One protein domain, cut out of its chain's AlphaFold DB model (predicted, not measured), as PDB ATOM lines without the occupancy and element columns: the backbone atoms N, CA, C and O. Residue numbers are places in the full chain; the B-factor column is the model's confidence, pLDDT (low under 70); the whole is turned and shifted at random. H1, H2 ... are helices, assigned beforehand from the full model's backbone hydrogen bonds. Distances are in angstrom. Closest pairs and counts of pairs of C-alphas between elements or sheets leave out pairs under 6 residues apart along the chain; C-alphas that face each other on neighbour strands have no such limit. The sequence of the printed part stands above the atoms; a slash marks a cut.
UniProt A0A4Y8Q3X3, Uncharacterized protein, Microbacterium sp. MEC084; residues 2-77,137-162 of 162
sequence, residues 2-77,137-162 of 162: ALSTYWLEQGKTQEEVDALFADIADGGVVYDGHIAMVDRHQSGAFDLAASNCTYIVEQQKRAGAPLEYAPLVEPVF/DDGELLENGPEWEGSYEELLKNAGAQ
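Overview. This is residues 2 to 77 and 137 to 162 of the 162 residues of an uncharacterized protein of Microbacterium sp. MEC084 (UniProt A0A4Y8Q3X3). In one lobe kinked H5 meets H2 near their last residues and H1 folds back on H2; H3 and H4 make another lobe. The printed part has 102 residues and five named helices, H1 to H5: all helix. It is only just compact, close to loose: radius of gyration of the C-alphas 15.3 A, spans 43 by 28 by 25 A.

Along the chain. H5, residues 138 to 159, runs 27.4 A from C-alpha 138 (-48.848, 28.548, 5.451) to C-alpha 159 (-23.286, 28.490, 15.374). H2 is residues 14 to 25, H1 2 to 9, H3 34 to 42 and H4 54 to 62.

Arrangement. H5 touches H2 with residues 155 to 159 alone, closest C-alphas Ala 159 and Ala 25, 5.7 A. Hairpin H1 and H2 touch, closest C-alphas Ser 4 and Val 17, 6.4 A. H3 touches H4, closest C-alphas Val 38 and Val 57, 6.9 A. Every O i to N i+4 pair is within hydrogen-bond range in H1 to H4, 16 of 18 in H5.

Size, cuts and confidence. C-alphas 77 and 137, across the cut, are 10.2 A apart. Link H3 to H4 is long. Residues 161 to 162 have pLDDT under 70.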
ATOM      1  N   ALA A   2     -39.328  26.239   4.429       90.50
ATOM      2  CA  ALA A   2     -39.435  26.204   2.954       90.50
ATOM      3  C   ALA A   2     -38.115  25.906   2.208       90.50
ATOM      4  O   ALA A   2     -38.075  25.040   1.334       90.50
ATOM      5  N   LEU A   3     -37.018  26.569   2.594       91.19
ATOM      6  CA  LEU A   3     -35.692  26.296   2.027       91.19
ATOM      7  C   LEU A   3     -35.166  24.901   2.415       91.19
ATOM      8  O   LEU A   3     -34.516  24.245   1.607       91.19
ATOM      9  N   SER A   4     -35.482  24.429   3.625       92.75
ATOM     10  CA  SER A   4     -35.161  23.070   4.078       92.75
ATOM     11  C   SER A   4     -35.876  22.030   3.207       92.75
ATOM     12  O   SER A   4     -35.227  21.151   2.649       92.75
ATOM     13  N   THR A   5     -37.190  22.183   3.010       92.75
ATOM     14  CA  THR A   5     -38.016  21.316   2.156       92.75
ATOM     15  C   THR A   5     -37.489  21.279   0.726       92.75
ATOM     16  O   THR A   5     -37.313  20.199   0.170       92.75
ATOM     17  N   TYR A   6     -37.158  22.441   0.154       94.44
ATOM     18  CA  TYR A   6     -36.571  22.518  -1.183       94.44
ATOM     19  C   TYR A   6     -35.315  21.652  -1.307       94.44
ATOM     20  O   TYR A   6     -35.196  20.856  -2.235       94.44
ATOM     21  N   TRP A   7     -34.383  21.765  -0.363       96.12
ATOM     22  CA  TRP A   7     -33.142  21.003  -0.425       96.12
ATOM     23  C   TRP A   7     -33.337  19.495  -0.238       96.12
ATOM     24  O   TRP A   7     -32.656  18.716  -0.910       96.12
ATOM     25  N   LEU A   8     -34.285  19.084   0.607       95.94
ATOM     26  CA  LEU A   8     -34.672  17.679   0.750       95.94
ATOM     27  C   LEU A   8     -35.256  17.126  -0.560       95.94
ATOM     28  O   LEU A   8     -34.895  16.030  -0.986       95.94
ATOM     29  N   GLU A   9     -36.095  17.897  -1.256       95.19
ATOM     30  CA  GLU A   9     -36.625  17.526  -2.577       95.19
ATOM     31  C   GLU A   9     -35.536  17.440  -3.655       95.19
ATOM     32  O   GLU A   9     -35.636  16.624  -4.571       95.19
ATOM     33  N   GLN A  10     -34.471  18.241  -3.535       95.81
ATOM     34  CA  GLN A  10     -33.277  18.141  -4.384       95.81
ATOM     35  C   GLN A  10     -32.373  16.945  -4.022       95.81
ATOM     36  O   GLN A  10     -31.332  16.746  -4.650       95.81
ATOM     37  N   GLY A  11     -32.761  16.131  -3.038       97.56
ATOM     38  CA  GLY A  11     -32.080  14.894  -2.673       97.56
ATOM     39  C   GLY A  11     -30.994  15.045  -1.612       97.56
ATOM     40  O   GLY A  11     -30.258  14.084  -1.391       97.56
ATOM     41  N   LYS A  12     -30.888  16.207  -0.952       98.06
ATOM     42  CA  LYS A  12     -30.045  16.330   0.244       98.06
ATOM     43  C   LYS A  12     -30.638  15.525   1.396       98.06
ATOM     44  O   LYS A  12     -31.857  15.410   1.527       98.06
ATOM     45  N   THR A  13     -29.781  14.989   2.254       97.94
ATOM     46  CA  THR A  13     -30.215  14.449   3.548       97.94
ATOM     47  C   THR A  13     -30.513  15.586   4.526       97.94
ATOM     48  O   THR A  13     -30.053  16.712   4.340       97.94
ATOM     49  N   GLN A  14     -31.246  15.292   5.605       94.56
ATOM     50  CA  GLN A  14     -31.468  16.272   6.673       94.56
ATOM     51  C   GLN A  14     -30.141  16.786   7.256       94.56
ATOM     52  O   GLN A  14     -29.973  17.985   7.423       94.56
ATOM     53  N   GLU A  15     -29.163  15.901   7.459       95.56
ATOM     54  CA  GLU A  15     -27.836  16.261   7.975       95.56
ATOM     55  C   GLU A  15     -27.088  17.233   7.045       95.56
ATOM     56  O   GLU A  15     -26.464  18.183   7.512       95.56
ATOM     57  N   GLU A  16     -27.184  17.051   5.724       97.56
ATOM     58  CA  GLU A  16     -26.591  17.980   4.752       97.56
ATOM     59  C   GLU A  16     -27.292  19.343   4.731       97.56
ATOM     60  O   GLU A  16     -26.653  20.362   4.460       97.56
ATOM     61  N   VAL A  17     -28.604  19.371   4.979       96.62
ATOM     62  CA  VAL A  17     -29.377  20.614   5.098       96.62
ATOM     63  C   VAL A  17     -29.004  21.353   6.379       96.62
ATOM     64  O   VAL A  17     -28.751  22.555   6.335       96.62
ATOM     65  N   ASP A  18     -28.915  20.645   7.501       93.62
ATOM     66  CA  ASP A  18     -28.548  21.224   8.793       93.62
ATOM     67  C   ASP A  18     -27.117  21.774   8.764       93.62
ATOM     68  O   ASP A  18     -26.876  22.890   9.223       93.62
ATOM     69  N   ALA A  19     -26.181  21.045   8.144       94.50
ATOM     70  CA  ALA A  19     -24.811  21.512   7.937       94.50
ATOM     71  C   ALA A  19     -24.759  22.789   7.082       94.50
ATOM     72  O   ALA A  19     -24.056  23.731   7.433       94.50
ATOM     73  N   LEU A  20     -25.551  22.865   6.005       94.81
ATOM     74  CA  LEU A  20     -25.645  24.075   5.184       94.81
ATOM     75  C   LEU A  20     -26.122  25.282   6.003       94.81
ATOM     76  O   LEU A  20     -25.581  26.376   5.864       94.81
ATOM     77  N   PHE A  21     -27.140  25.105   6.846       93.62
ATOM     78  CA  PHE A  21     -27.621  26.187   7.702       93.62
ATOM     79  C   PHE A  21     -26.609  26.571   8.782       93.62
ATOM     80  O   PHE A  21     -26.496  27.756   9.092       93.62
ATOM     81  N   ALA A  22     -25.861  25.608   9.325       93.00
ATOM     82  CA  ALA A  22     -24.787  25.879  10.274       93.00
ATOM     83  C   ALA A  22     -23.677  26.722   9.632       93.00
ATOM     84  O   ALA A  22     -23.281  27.727  10.214       93.00
ATOM     85  N   ASP A  23     -23.263  26.386   8.408       92.62
ATOM     86  CA  ASP A  23     -22.271  27.156   7.646       92.62
ATOM     87  C   ASP A  23     -22.759  28.582   7.328       92.62
ATOM     88  O   ASP A  23     -21.967  29.519   7.308       92.62
ATOM     89  N   ILE A  24     -24.063  28.768   7.081       90.44
ATOM     90  CA  ILE A  24     -24.664  30.099   6.872       90.44
ATOM     91  C   ILE A  24     -24.689  30.909   8.174       90.44
ATOM     92  O   ILE A  24     -24.508  32.126   8.147       90.44
ATOM     93  N   ALA A  25     -24.982  30.255   9.298       91.06
ATOM     94  CA  ALA A  25     -25.096  30.906  10.596       91.06
ATOM     95  C   ALA A  25     -23.730  31.216  11.228       91.06
ATOM     96  O   ALA A  25     -23.644  32.134  12.047       91.06
ATOM     97  N   ASP A  26     -22.674  30.487  10.859       89.62
ATOM     98  CA  ASP A  26     -21.315  30.718  11.349       89.62
ATOM     99  C   ASP A  26     -20.832  32.135  10.992       89.62
ATOM    100  O   ASP A  26     -20.783  32.544   9.831       89.62
ATOM    101  N   GLY A  27     -20.515  32.926  12.020       83.06
ATOM    102  CA  GLY A  27     -20.153  34.340  11.871       83.06
ATOM    103  C   GLY A  27     -21.315  35.282  11.517       83.06
ATOM    104  O   GLY A  27     -21.078  36.466  11.269       83.06
ATOM    105  N   GLY A  28     -22.556  34.787  11.507       87.81
ATOM    106  CA  GLY A  28     -23.761  35.574  11.274       87.81
ATOM    107  C   GLY A  28     -24.160  36.451  12.468       87.81
ATOM    108  O   GLY A  28     -23.837  36.166  13.623       87.81
ATOM    109  N   VAL A  29     -24.901  37.521  12.175       87.88
ATOM    110  CA  VAL A  29     -25.528  38.401  13.174       87.88
ATOM    111  C   VAL A  29     -27.023  38.455  12.903       87.88
ATOM    112  O   VAL A  29     -27.438  38.636  11.755       87.88
ATOM    113  N   VAL A  30     -27.834  38.322  13.951       89.12
ATOM    114  CA  VAL A  30     -29.296  38.324  13.830       89.12
ATOM    115  C   VAL A  30     -29.864  39.647  14.331       89.12
ATOM    116  O   VAL A  30     -29.586  40.095  15.439       89.12
ATOM    117  N   TYR A  31     -30.707  40.276  13.512       88.75
ATOM    118  CA  TYR A  31     -31.430  41.489  13.889       88.75
ATOM    119  C   TYR A  31     -32.920  41.218  14.011       88.75
ATOM    120  O   TYR A  31     -33.539  40.653  13.110       88.75
ATOM    121  N   ASP A  32     -33.501  41.690  15.112       88.19
ATOM    122  CA  ASP A  32     -34.944  41.678  15.303       88.19
ATOM    123  C   ASP A  32     -35.597  42.754  14.417       88.19
ATOM    124  O   ASP A  32     -35.557  43.956  14.700       88.19
ATOM    125  N   GLY A  33     -36.147  42.304  13.289       88.25
ATOM    126  CA  GLY A  33     -36.902  43.115  12.343       88.25
ATOM    127  C   GLY A  33     -36.103  43.662  11.152       88.25
ATOM    128  O   GLY A  33     -34.967  44.129  11.251       88.25
ATOM    129  N   HIS A  34     -36.765  43.691   9.993       89.88
ATOM    130  CA  HIS A  34     -36.175  44.117   8.717       89.88
ATOM    131  C   HIS A  34     -35.695  45.581   8.695       89.88
ATOM    132  O   HIS A  34     -34.719  45.905   8.019       89.88
ATOM    133  N   ILE A  35     -36.343  46.470   9.459       91.62
ATOM    134  CA  ILE A  35     -35.936  47.881   9.560       91.62
ATOM    135  C   ILE A  35     -34.637  48.028  10.357       91.62
ATOM    136  O   ILE A  35     -33.746  48.763   9.938       91.62
ATOM    137  N   ALA A  36     -34.495  47.304  11.471       92.19
ATOM    138  CA  ALA A  36     -33.241  47.290  12.217       92.19
ATOM    139  C   ALA A  36     -32.114  46.719  11.346       92.19
ATOM    140  O   ALA A  36     -31.029  47.293  11.285       92.19
ATOM    141  N   MET A  37     -32.395  45.645  10.606       92.88
ATOM    142  CA  MET A  37     -31.425  45.035   9.702       92.88
ATOM    143  C   MET A  37     -30.952  46.000   8.604       92.88
ATOM    144  O   MET A  37     -29.746  46.146   8.419       92.88
ATOM    145  N   VAL A  38     -31.856  46.703   7.904       93.12
ATOM    146  CA  VAL A  38     -31.436  47.636   6.837       93.12
ATOM    147  C   VAL A  38     -30.631  48.817   7.381       93.12
ATOM    148  O   VAL A  38     -29.681  49.248   6.734       93.12
ATOM    149  N   ASP A  39     -30.961  49.308   8.582       92.94
ATOM    150  CA  ASP A  39     -30.236  50.408   9.227       92.94
ATOM    151  C   ASP A  39     -28.788  50.025   9.575       92.94
ATOM    152  O   ASP A  39     -27.829  50.772   9.355       92.94
ATOM    153  N   ARG A  40     -28.600  48.795  10.054       93.81
ATOM    154  CA  ARG A  40     -27.264  48.254  10.313       93.81
ATOM    155  C   ARG A  40     -26.506  47.956   9.023       93.81
ATOM    156  O   ARG A  40     -25.323  48.280   8.950       93.81
ATOM    157  N   HIS A  41     -27.175  47.473   7.978       93.19
ATOM    158  CA  HIS A  41     -26.539  47.264   6.673       93.19
ATOM    159  C   HIS A  41     -26.011  48.573   6.078       93.19
ATOM    160  O   HIS A  41     -24.837  48.668   5.738       93.19
ATOM    161  N   GLN A  42     -26.844  49.620   6.015       92.56
ATOM    162  CA  GLN A  42     -26.455  50.897   5.399       92.56
ATOM    163  C   GLN A  42     -25.326  51.619   6.148       92.56
ATOM    164  O   GLN A  42     -24.608  52.421   5.551       92.56
ATOM    165  N   SER A  43     -25.157  51.340   7.445       92.62
ATOM    166  CA  SER A  43     -24.042  51.860   8.248       92.62
ATOM    167  C   SER A  43     -22.741  51.061   8.088       92.62
ATOM    168  O   SER A  43     -21.718  51.465   8.640       92.62
ATOM    169  N   GLY A  44     -22.760  49.962   7.324       92.06
ATOM    170  CA  GLY A  44     -21.601  49.100   7.093       92.06
ATOM    171  C   GLY A  44     -21.328  48.108   8.222       92.06
ATOM    172  O   GLY A  44     -20.189  47.678   8.379       92.06
ATOM    173  N   ALA A  45     -22.331  47.754   9.037       91.75
ATOM    174  CA  ALA A  45     -22.152  46.773  10.113       91.75
ATOM    175  C   ALA A  45     -21.874  45.349   9.594       91.75
ATOM    176  O   ALA A  45     -21.287  44.542  10.309       91.75
ATOM    177  N   PHE A  46     -22.303  45.049   8.368       91.00
ATOM    178  CA  PHE A  46     -22.073  43.796   7.655       91.00
ATOM    179  C   PHE A  46     -22.210  44.037   6.144       91.00
ATOM    180  O   PHE A  46     -22.852  45.002   5.725       91.00
ATOM    181  N   ASP A  47     -21.629  43.157   5.329       89.19
ATOM    182  CA  ASP A  47     -21.585  43.331   3.870       89.19
ATOM    183  C   ASP A  47     -22.815  42.750   3.152       89.19
ATOM    184  O   ASP A  47     -23.244  43.274   2.121       89.19
ATOM    185  N   LEU A  48     -23.418  41.691   3.706       89.94
ATOM    186  CA  LEU A  48     -24.536  40.957   3.108       89.94
ATOM    187  C   LEU A  48     -25.655  40.727   4.131       89.94
ATOM    188  O   LEU A  48     -25.411  40.179   5.202       89.94
ATOM    189  N   ALA A  49     -26.888  41.093   3.773       89.88
ATOM    190  CA  ALA A  49     -28.093  40.673   4.488       89.88
ATOM    191  C   ALA A  49     -28.784  39.543   3.722       89.88
ATOM    192  O   ALA A  49     -29.172  39.719   2.567       89.88
ATOM    193  N   ALA A  50     -29.008  38.418   4.395       85.69
ATOM    194  CA  ALA A  50     -29.968  37.423   3.941       85.69
ATOM    195  C   ALA A  50     -31.390  37.852   4.347       85.69
ATOM    196  O   ALA A  50     -31.603  38.399   5.428       85.69
ATOM    197  N   SER A  51     -32.375  37.589   3.486       80.31
ATOM    198  CA  SER A  51     -33.806  37.680   3.828       80.31
ATOM    199  C   SER A  51     -34.332  39.066   4.249       80.31
ATOM    200  O   SER A  51     -35.284  39.157   5.025       80.31
ATOM    201  N   ASN A  52     -33.768  40.168   3.737       86.06
ATOM    202  CA  ASN A  52     -34.427  41.475   3.864       86.06
ATOM    203  C   ASN A  52     -35.593  41.604   2.875       86.06
ATOM    204  O   ASN A  52     -35.566  41.012   1.797       86.06
ATOM    205  N   CYS A  53     -36.598  42.422   3.194       85.94
ATOM    206  CA  CYS A  53     -37.639  42.724   2.218       85.94
ATOM    207  C   CYS A  53     -37.066  43.599   1.096       85.94
ATOM    208  O   CYS A  53     -36.592  44.709   1.351       85.94
ATOM    209  N   THR A  54     -37.194  43.147  -0.153       86.44
ATOM    210  CA  THR A  54     -36.684  43.857  -1.338       86.44
ATOM    211  C   THR A  54     -37.171  45.305  -1.404       86.44
ATOM    212  O   THR A  54     -36.378  46.204  -1.668       86.44
ATOM    213  N   TYR A  55     -38.442  45.566  -1.071       86.12
ATOM    214  CA  TYR A  55     -38.996  46.925  -1.094       86.12
ATOM    215  C   TYR A  55     -38.313  47.874  -0.092       86.12
ATOM    216  O   TYR A  55     -38.212  49.069  -0.364       86.12
ATOM    217  N   ILE A  56     -37.839  47.370   1.055       89.31
ATOM    218  CA  ILE A  56     -37.139  48.182   2.062       89.31
ATOM    219  C   ILE A  56     -35.772  48.585   1.515       89.31
ATOM    220  O   ILE A  56     -35.413  49.761   1.564       89.31
ATOM    221  N   VAL A  57     -35.031  47.623   0.956       90.50
ATOM    222  CA  VAL A  57     -33.715  47.869   0.348       90.50
ATOM    223  C   VAL A  57     -33.840  48.855  -0.812       90.50
ATOM    224  O   VAL A  57     -33.112  49.844  -0.859       90.50
ATOM    225  N   GLU A  58     -34.826  48.657  -1.687       88.44
ATOM    226  CA  GLU A  58     -35.103  49.550  -2.813       88.44
ATOM    227  C   GLU A  58     -35.458  50.974  -2.376       88.44
ATOM    228  O   GLU A  58     -34.982  51.945  -2.968       88.44
ATOM    229  N   GLN A  59     -36.260  51.135  -1.321       88.88
ATOM    230  CA  GLN A  59     -36.577  52.460  -0.786       88.88
ATOM    231  C   GLN A  59     -35.333  53.171  -0.240       88.88
ATOM    232  O   GLN A  59     -35.130  54.348  -0.547       88.88
ATOM    233  N   GLN A  60     -34.477  52.473   0.512       91.62
ATOM    234  CA  GLN A  60     -33.238  53.060   1.040       91.62
ATOM    235  C   GLN A  60     -32.242  53.392  -0.075       91.62
ATOM    236  O   GLN A  60     -31.647  54.471  -0.080       91.62
ATOM    237  N   LYS A  61     -32.118  52.522  -1.082       91.06
ATOM    238  CA  LYS A  61     -31.315  52.778  -2.282       91.06
ATOM    239  C   LYS A  61     -31.791  54.029  -3.021       91.06
ATOM    240  O   LYS A  61     -30.983  54.898  -3.341       91.06
ATOM    241  N   ARG A  62     -33.106  54.185  -3.229       89.62
ATOM    242  CA  ARG A  62     -33.696  55.407  -3.817       89.62
ATOM    243  C   ARG A  62     -33.431  56.654  -2.970       89.62
ATOM    244  O   ARG A  62     -33.319  57.744  -3.526       89.62
ATOM    245  N   ALA A  63     -33.307  56.501  -1.652       91.69
ATOM    246  CA  ALA A  63     -32.924  57.572  -0.733       91.69
ATOM    247  C   ALA A  63     -31.410  57.879  -0.725       91.69
ATOM    248  O   ALA A  63     -30.989  58.832  -0.070       91.69
ATOM    249  N   GLY A  64     -30.596  57.125  -1.473       93.19
ATOM    250  CA  GLY A  64     -29.155  57.341  -1.617       93.19
ATOM    251  C   GLY A  64     -28.280  56.477  -0.708       93.19
ATOM    252  O   GLY A  64     -27.073  56.710  -0.650       93.19
ATOM    253  N   ALA A  65     -28.852  55.490  -0.009       94.00
ATOM    254  CA  ALA A  65     -28.058  54.519   0.736       94.00
ATOM    255  C   ALA A  65     -27.188  53.688  -0.230       94.00
ATOM    256  O   ALA A  65     -27.648  53.350  -1.325       94.00
ATOM    257  N   PRO A  66     -25.954  53.315   0.157       93.19
ATOM    258  CA  PRO A  66     -25.052  52.507  -0.664       93.19
ATOM    259  C   PRO A  66     -25.443  51.017  -0.626       93.19
ATOM    260  O   PRO A  66     -24.622  50.157  -0.323       93.19
ATOM    261  N   LEU A  67     -26.716  50.721  -0.885       91.06
ATOM    262  CA  LEU A  67     -27.289  49.382  -0.846       91.06
ATOM    263  C   LEU A  67     -27.666  48.915  -2.251       91.06
ATOM    264  O   LEU A  67     -28.125  49.694  -3.086       91.06
ATOM    265  N   GLU A  68     -27.518  47.616  -2.476       88.50
ATOM    266  CA  GLU A  68     -27.995  46.927  -3.667       88.50
ATOM    267  C   GLU A  68     -28.578  45.583  -3.241       88.50
ATOM    268  O   GLU A  68     -28.034  44.930  -2.347       88.50
ATOM    269  N   TYR A  69     -29.671  45.163  -3.874       79.62
ATOM    270  CA  TYR A  69     -30.110  43.779  -3.763       79.62
ATOM    271  C   TYR A  69     -29.598  43.023  -4.993       79.62
ATOM    272  O   TYR A  69     -29.717  43.489  -6.125       79.62
ATOM    273  N   ALA A  70     -28.957  41.873  -4.774       75.81
ATOM    274  CA  ALA A  70     -28.516  41.015  -5.871       75.81
ATOM    275  C   ALA A  70     -29.725  40.610  -6.742       75.81
ATOM    276  O   ALA A  70     -30.845  40.564  -6.221       75.81
ATOM    277  N   PRO A  71     -29.538  40.296  -8.042       79.81
ATOM    278  CA  PRO A  71     -30.614  39.712  -8.839       79.81
ATOM    279  C   PRO A  71     -31.230  38.523  -8.093       79.81
ATOM    280  O   PRO A  71     -30.523  37.804  -7.386       79.81
ATOM    281  N   LEU A  72     -32.546  38.352  -8.241       82.31
ATOM    282  CA  LEU A  72     -33.294  37.296  -7.567       82.31
ATOM    283  C   LEU A  72     -32.617  35.939  -7.809       82.31
ATOM    284  O   LEU A  72     -32.481  35.499  -8.950       82.31
ATOM    285  N   VAL A  73     -32.148  35.313  -6.729       85.38
ATOM    286  CA  VAL A  73     -31.528  33.987  -6.775       85.38
ATOM    287  C   VAL A  73     -32.647  32.957  -6.752       85.38
ATOM    288  O   VAL A  73     -33.444  32.937  -5.817       85.38
ATOM    289  N   GLU A  74     -32.715  32.127  -7.790       89.44
ATOM    290  CA  GLU A  74     -33.757  31.111  -7.926       89.44
ATOM    291  C   GLU A  74     -33.445  29.832  -7.119       89.44
ATOM    292  O   GLU A  74     -32.287  29.400  -7.081       89.44
ATOM    293  N   PRO A  75     -34.467  29.192  -6.513       92.06
ATOM    294  CA  PRO A  75     -35.851  29.661  -6.444       92.06
ATOM    295  C   PRO A  75     -36.035  30.808  -5.439       92.06
ATOM    296  O   PRO A  75     -35.411  30.838  -4.376       92.06
ATOM    297  N   VAL A  76     -36.959  31.719  -5.743       90.12
ATOM    298  CA  VAL A  76     -37.396  32.761  -4.808       90.12
ATOM    299  C   VAL A  76     -38.499  32.213  -3.920       90.12
ATOM    300  O   VAL A  76     -39.542  31.776  -4.402       90.12
ATOM    301  N   PHE A  77     -38.299  32.291  -2.607       89.94
ATOM    302  CA  PHE A  77     -39.318  31.916  -1.634       89.94
ATOM    303  C   PHE A  77     -40.215  33.113  -1.325       89.94
ATOM    304  O   PHE A  77     -39.790  34.065  -0.669       89.94
ATOM    305  N   ASP A 137     -45.464  27.295   2.577       90.62
ATOM    306  CA  ASP A 137     -46.663  26.573   3.004       90.62
ATOM    307  C   ASP A 137     -47.172  27.151   4.333       90.62
ATOM    308  O   ASP A 137     -46.580  26.938   5.393       90.62
ATOM    309  N   ASP A 138     -48.253  27.925   4.268       89.00
ATOM    310  CA  ASP A 138     -48.848  28.548   5.451       89.00
ATOM    311  C   ASP A 138     -49.475  27.517   6.407       89.00
ATOM    312  O   ASP A 138     -49.529  27.764   7.609       89.00
ATOM    313  N   GLY A 139     -49.936  26.366   5.904       91.00
ATOM    314  CA  GLY A 139     -50.484  25.291   6.735       91.00
ATOM    315  C   GLY A 139     -49.396  24.663   7.597       91.00
ATOM    316  O   GLY A 139     -49.522  24.626   8.818       91.00
ATOM    317  N   GLU A 140     -48.283  24.288   6.969       89.88
ATOM    318  CA  GLU A 140     -47.088  23.792   7.659       89.88
ATOM    319  C   GLU A 140     -46.555  24.821   8.670       89.88
ATOM    320  O   GLU A 140     -46.218  24.472   9.802       89.88
ATOM    321  N   LEU A 141     -46.518  26.106   8.298       88.00
ATOM    322  CA  LEU A 141     -46.067  27.173   9.192       88.00
ATOM    323  C   LEU A 141     -46.966  27.312  10.430       88.00
ATOM    324  O   LEU A 141     -46.470  27.564  11.526       88.00
ATOM    325  N   LEU A 142     -48.283  27.170  10.267       90.81
ATOM    326  CA  LEU A 142     -49.241  27.263  11.368       90.81
ATOM    327  C   LEU A 142     -49.236  26.016  12.258       90.81
ATOM    328  O   LEU A 142     -49.393  26.140  13.472       90.81
ATOM    329  N   GLU A 143     -49.076  24.834  11.667       94.81
ATOM    330  CA  GLU A 143     -49.090  23.560  12.388       94.81
ATOM    331  C   GLU A 143     -47.771  23.310  13.131       94.81
ATOM    332  O   GLU A 143     -47.792  22.964  14.313       94.81
ATOM    333  N   ASN A 144     -46.634  23.565  12.474       93.75
ATOM    334  CA  ASN A 144     -45.296  23.216  12.965       93.75
ATOM    335  C   ASN A 144     -44.417  24.442  13.277       93.75
ATOM    336  O   ASN A 144     -43.224  24.304  13.538       93.75
ATOM    337  N   GLY A 145     -44.979  25.654  13.295       91.94
ATOM    338  CA  GLY A 145     -44.257  26.894  13.615       91.94
ATOM    339  C   GLY A 145     -43.367  26.816  14.867       91.94
ATOM    340  O   GLY A 145     -42.178  27.120  14.762       91.94
ATOM    341  N   PRO A 146     -43.873  26.338  16.024       94.88
ATOM    342  CA  PRO A 146     -43.067  26.212  17.241       94.88
ATOM    343  C   PRO A 146     -41.872  25.257  17.113       94.88
ATOM    344  O   PRO A 146     -40.848  25.459  17.763       94.88
ATOM    345  N   GLU A 147     -41.988  24.213  16.289       93.56
ATOM    346  CA  GLU A 147     -40.875  23.302  16.006       93.56
ATOM    347  C   GLU A 147     -39.787  24.029  15.213       93.56
ATOM    348  O   GLU A 147     -38.626  24.035  15.619       93.56
ATOM    349  N   TRP A 148     -40.175  24.722  14.139       92.69
ATOM    350  CA  TRP A 148     -39.249  25.482  13.302       92.69
ATOM    351  C   TRP A 148     -38.561  26.626  14.056       92.69
ATOM    352  O   TRP A 148     -37.372  26.866  13.835       92.69
ATOM    353  N   GLU A 149     -39.273  27.305  14.957       92.44
ATOM    354  CA  GLU A 149     -38.693  28.301  15.866       92.44
ATOM    355  C   GLU A 149     -37.647  27.665  16.789       92.44
ATOM    356  O   GLU A 149     -36.526  28.166  16.887       92.44
ATOM    357  N   GLY A 150     -37.971  26.522  17.401       94.31
ATOM    358  CA  GLY A 150     -37.043  25.783  18.256       94.31
ATOM    359  C   GLY A 150     -35.766  25.364  17.522       94.31
ATOM    360  O   GLY A 150     -34.664  25.607  18.019       94.31
ATOM    361  N   SER A 151     -35.898  24.803  16.317       92.12
ATOM    362  CA  SER A 151     -34.751  24.426  15.482       92.12
ATOM    363  C   SER A 151     -33.901  25.632  15.081       92.12
ATOM    364  O   SER A 151     -32.674  25.547  15.086       92.12
ATOM    365  N   TYR A 152     -34.528  26.768  14.760       92.19
ATOM    366  CA  TYR A 152     -33.808  27.997  14.431       92.19
ATOM    367  C   TYR A 152     -33.022  28.536  15.631       92.19
ATOM    368  O   TYR A 152     -31.849  28.883  15.501       92.19
ATOM    369  N   GLU A 153     -33.619  28.558  16.823       92.31
ATOM    370  CA  GLU A 153     -32.904  28.978  18.026       92.31
ATOM    371  C   GLU A 153     -31.723  28.063  18.365       92.31
ATOM    372  O   GLU A 153     -30.675  28.542  18.800       92.31
ATOM    373  N   GLU A 154     -31.893  26.747  18.223       92.31
ATOM    374  CA  GLU A 154     -30.826  25.778  18.465       92.31
ATOM    375  C   GLU A 154     -29.672  25.961  17.473       92.31
ATOM    376  O   GLU A 154     -28.511  26.004  17.886       92.31
ATOM    377  N   LEU A 155     -29.987  26.169  16.193       91.94
ATOM    378  CA  LEU A 155     -29.011  26.498  15.158       91.94
ATOM    379  C   LEU A 155     -28.172  27.724  15.545       91.94
ATOM    380  O   LEU A 155     -26.945  27.650  15.541       91.94
ATOM    381  N   LEU A 156     -28.818  28.834  15.919       90.19
ATOM    382  CA  LEU A 156     -28.117  30.069  16.282       90.19
ATOM    383  C   LEU A 156     -27.223  29.891  17.515       90.19
ATOM    384  O   LEU A 156     -26.080  30.350  17.522       90.19
ATOM    385  N   LYS A 157     -27.720  29.187  18.543       87.19
ATOM    386  CA  LYS A 157     -26.950  28.871  19.758       87.19
ATOM    387  C   LYS A 157     -25.697  28.056  19.427       87.19
ATOM    388  O   LYS A 157     -24.639  28.317  19.996       87.19
ATOM    389  N   ASN A 158     -25.810  27.096  18.510       85.00
ATOM    390  CA  ASN A 158     -24.713  26.206  18.130       85.00
ATOM    391  C   ASN A 158     -23.694  26.876  17.198       85.00
ATOM    392  O   ASN A 158     -22.500  26.608  17.321       85.00
ATOM    393  N   ALA A 159     -24.144  27.762  16.308       79.38
ATOM    394  CA  ALA A 159     -23.286  28.490  15.374       79.38
ATOM    395  C   ALA A 159     -22.534  29.673  16.015       79.38
ATOM    396  O   ALA A 159     -21.692  30.294  15.374       79.38
ATOM    397  N   GLY A 160     -22.832  30.017  17.273       71.56
ATOM    398  CA  GLY A 160     -22.223  31.172  17.939       71.56
ATOM    399  C   GLY A 160     -22.622  32.516  17.321       71.56
ATOM    400  O   GLY A 160     -21.911  33.506  17.515       71.56
ATOM    401  N   ALA A 161     -23.742  32.543  16.589       69.06
ATOM    402  CA  ALA A 161     -24.320  33.759  16.035       69.06
ATOM    403  C   ALA A 161     -24.691  34.730  17.171       69.06
ATOM    404  O   ALA A 161     -25.145  34.304  18.239       69.06
ATOM    405  N   GLN A 162     -24.459  36.027  16.949       57.88
ATOM    406  CA  GLN A 162     -24.689  37.096  17.936       57.88
ATOM    407  C   GLN A 162     -25.943  37.913  17.639       57.88
ATOM    408  O   GLN A 162     -26.283  38.084  16.444       57.88
TER     409      GLN A 162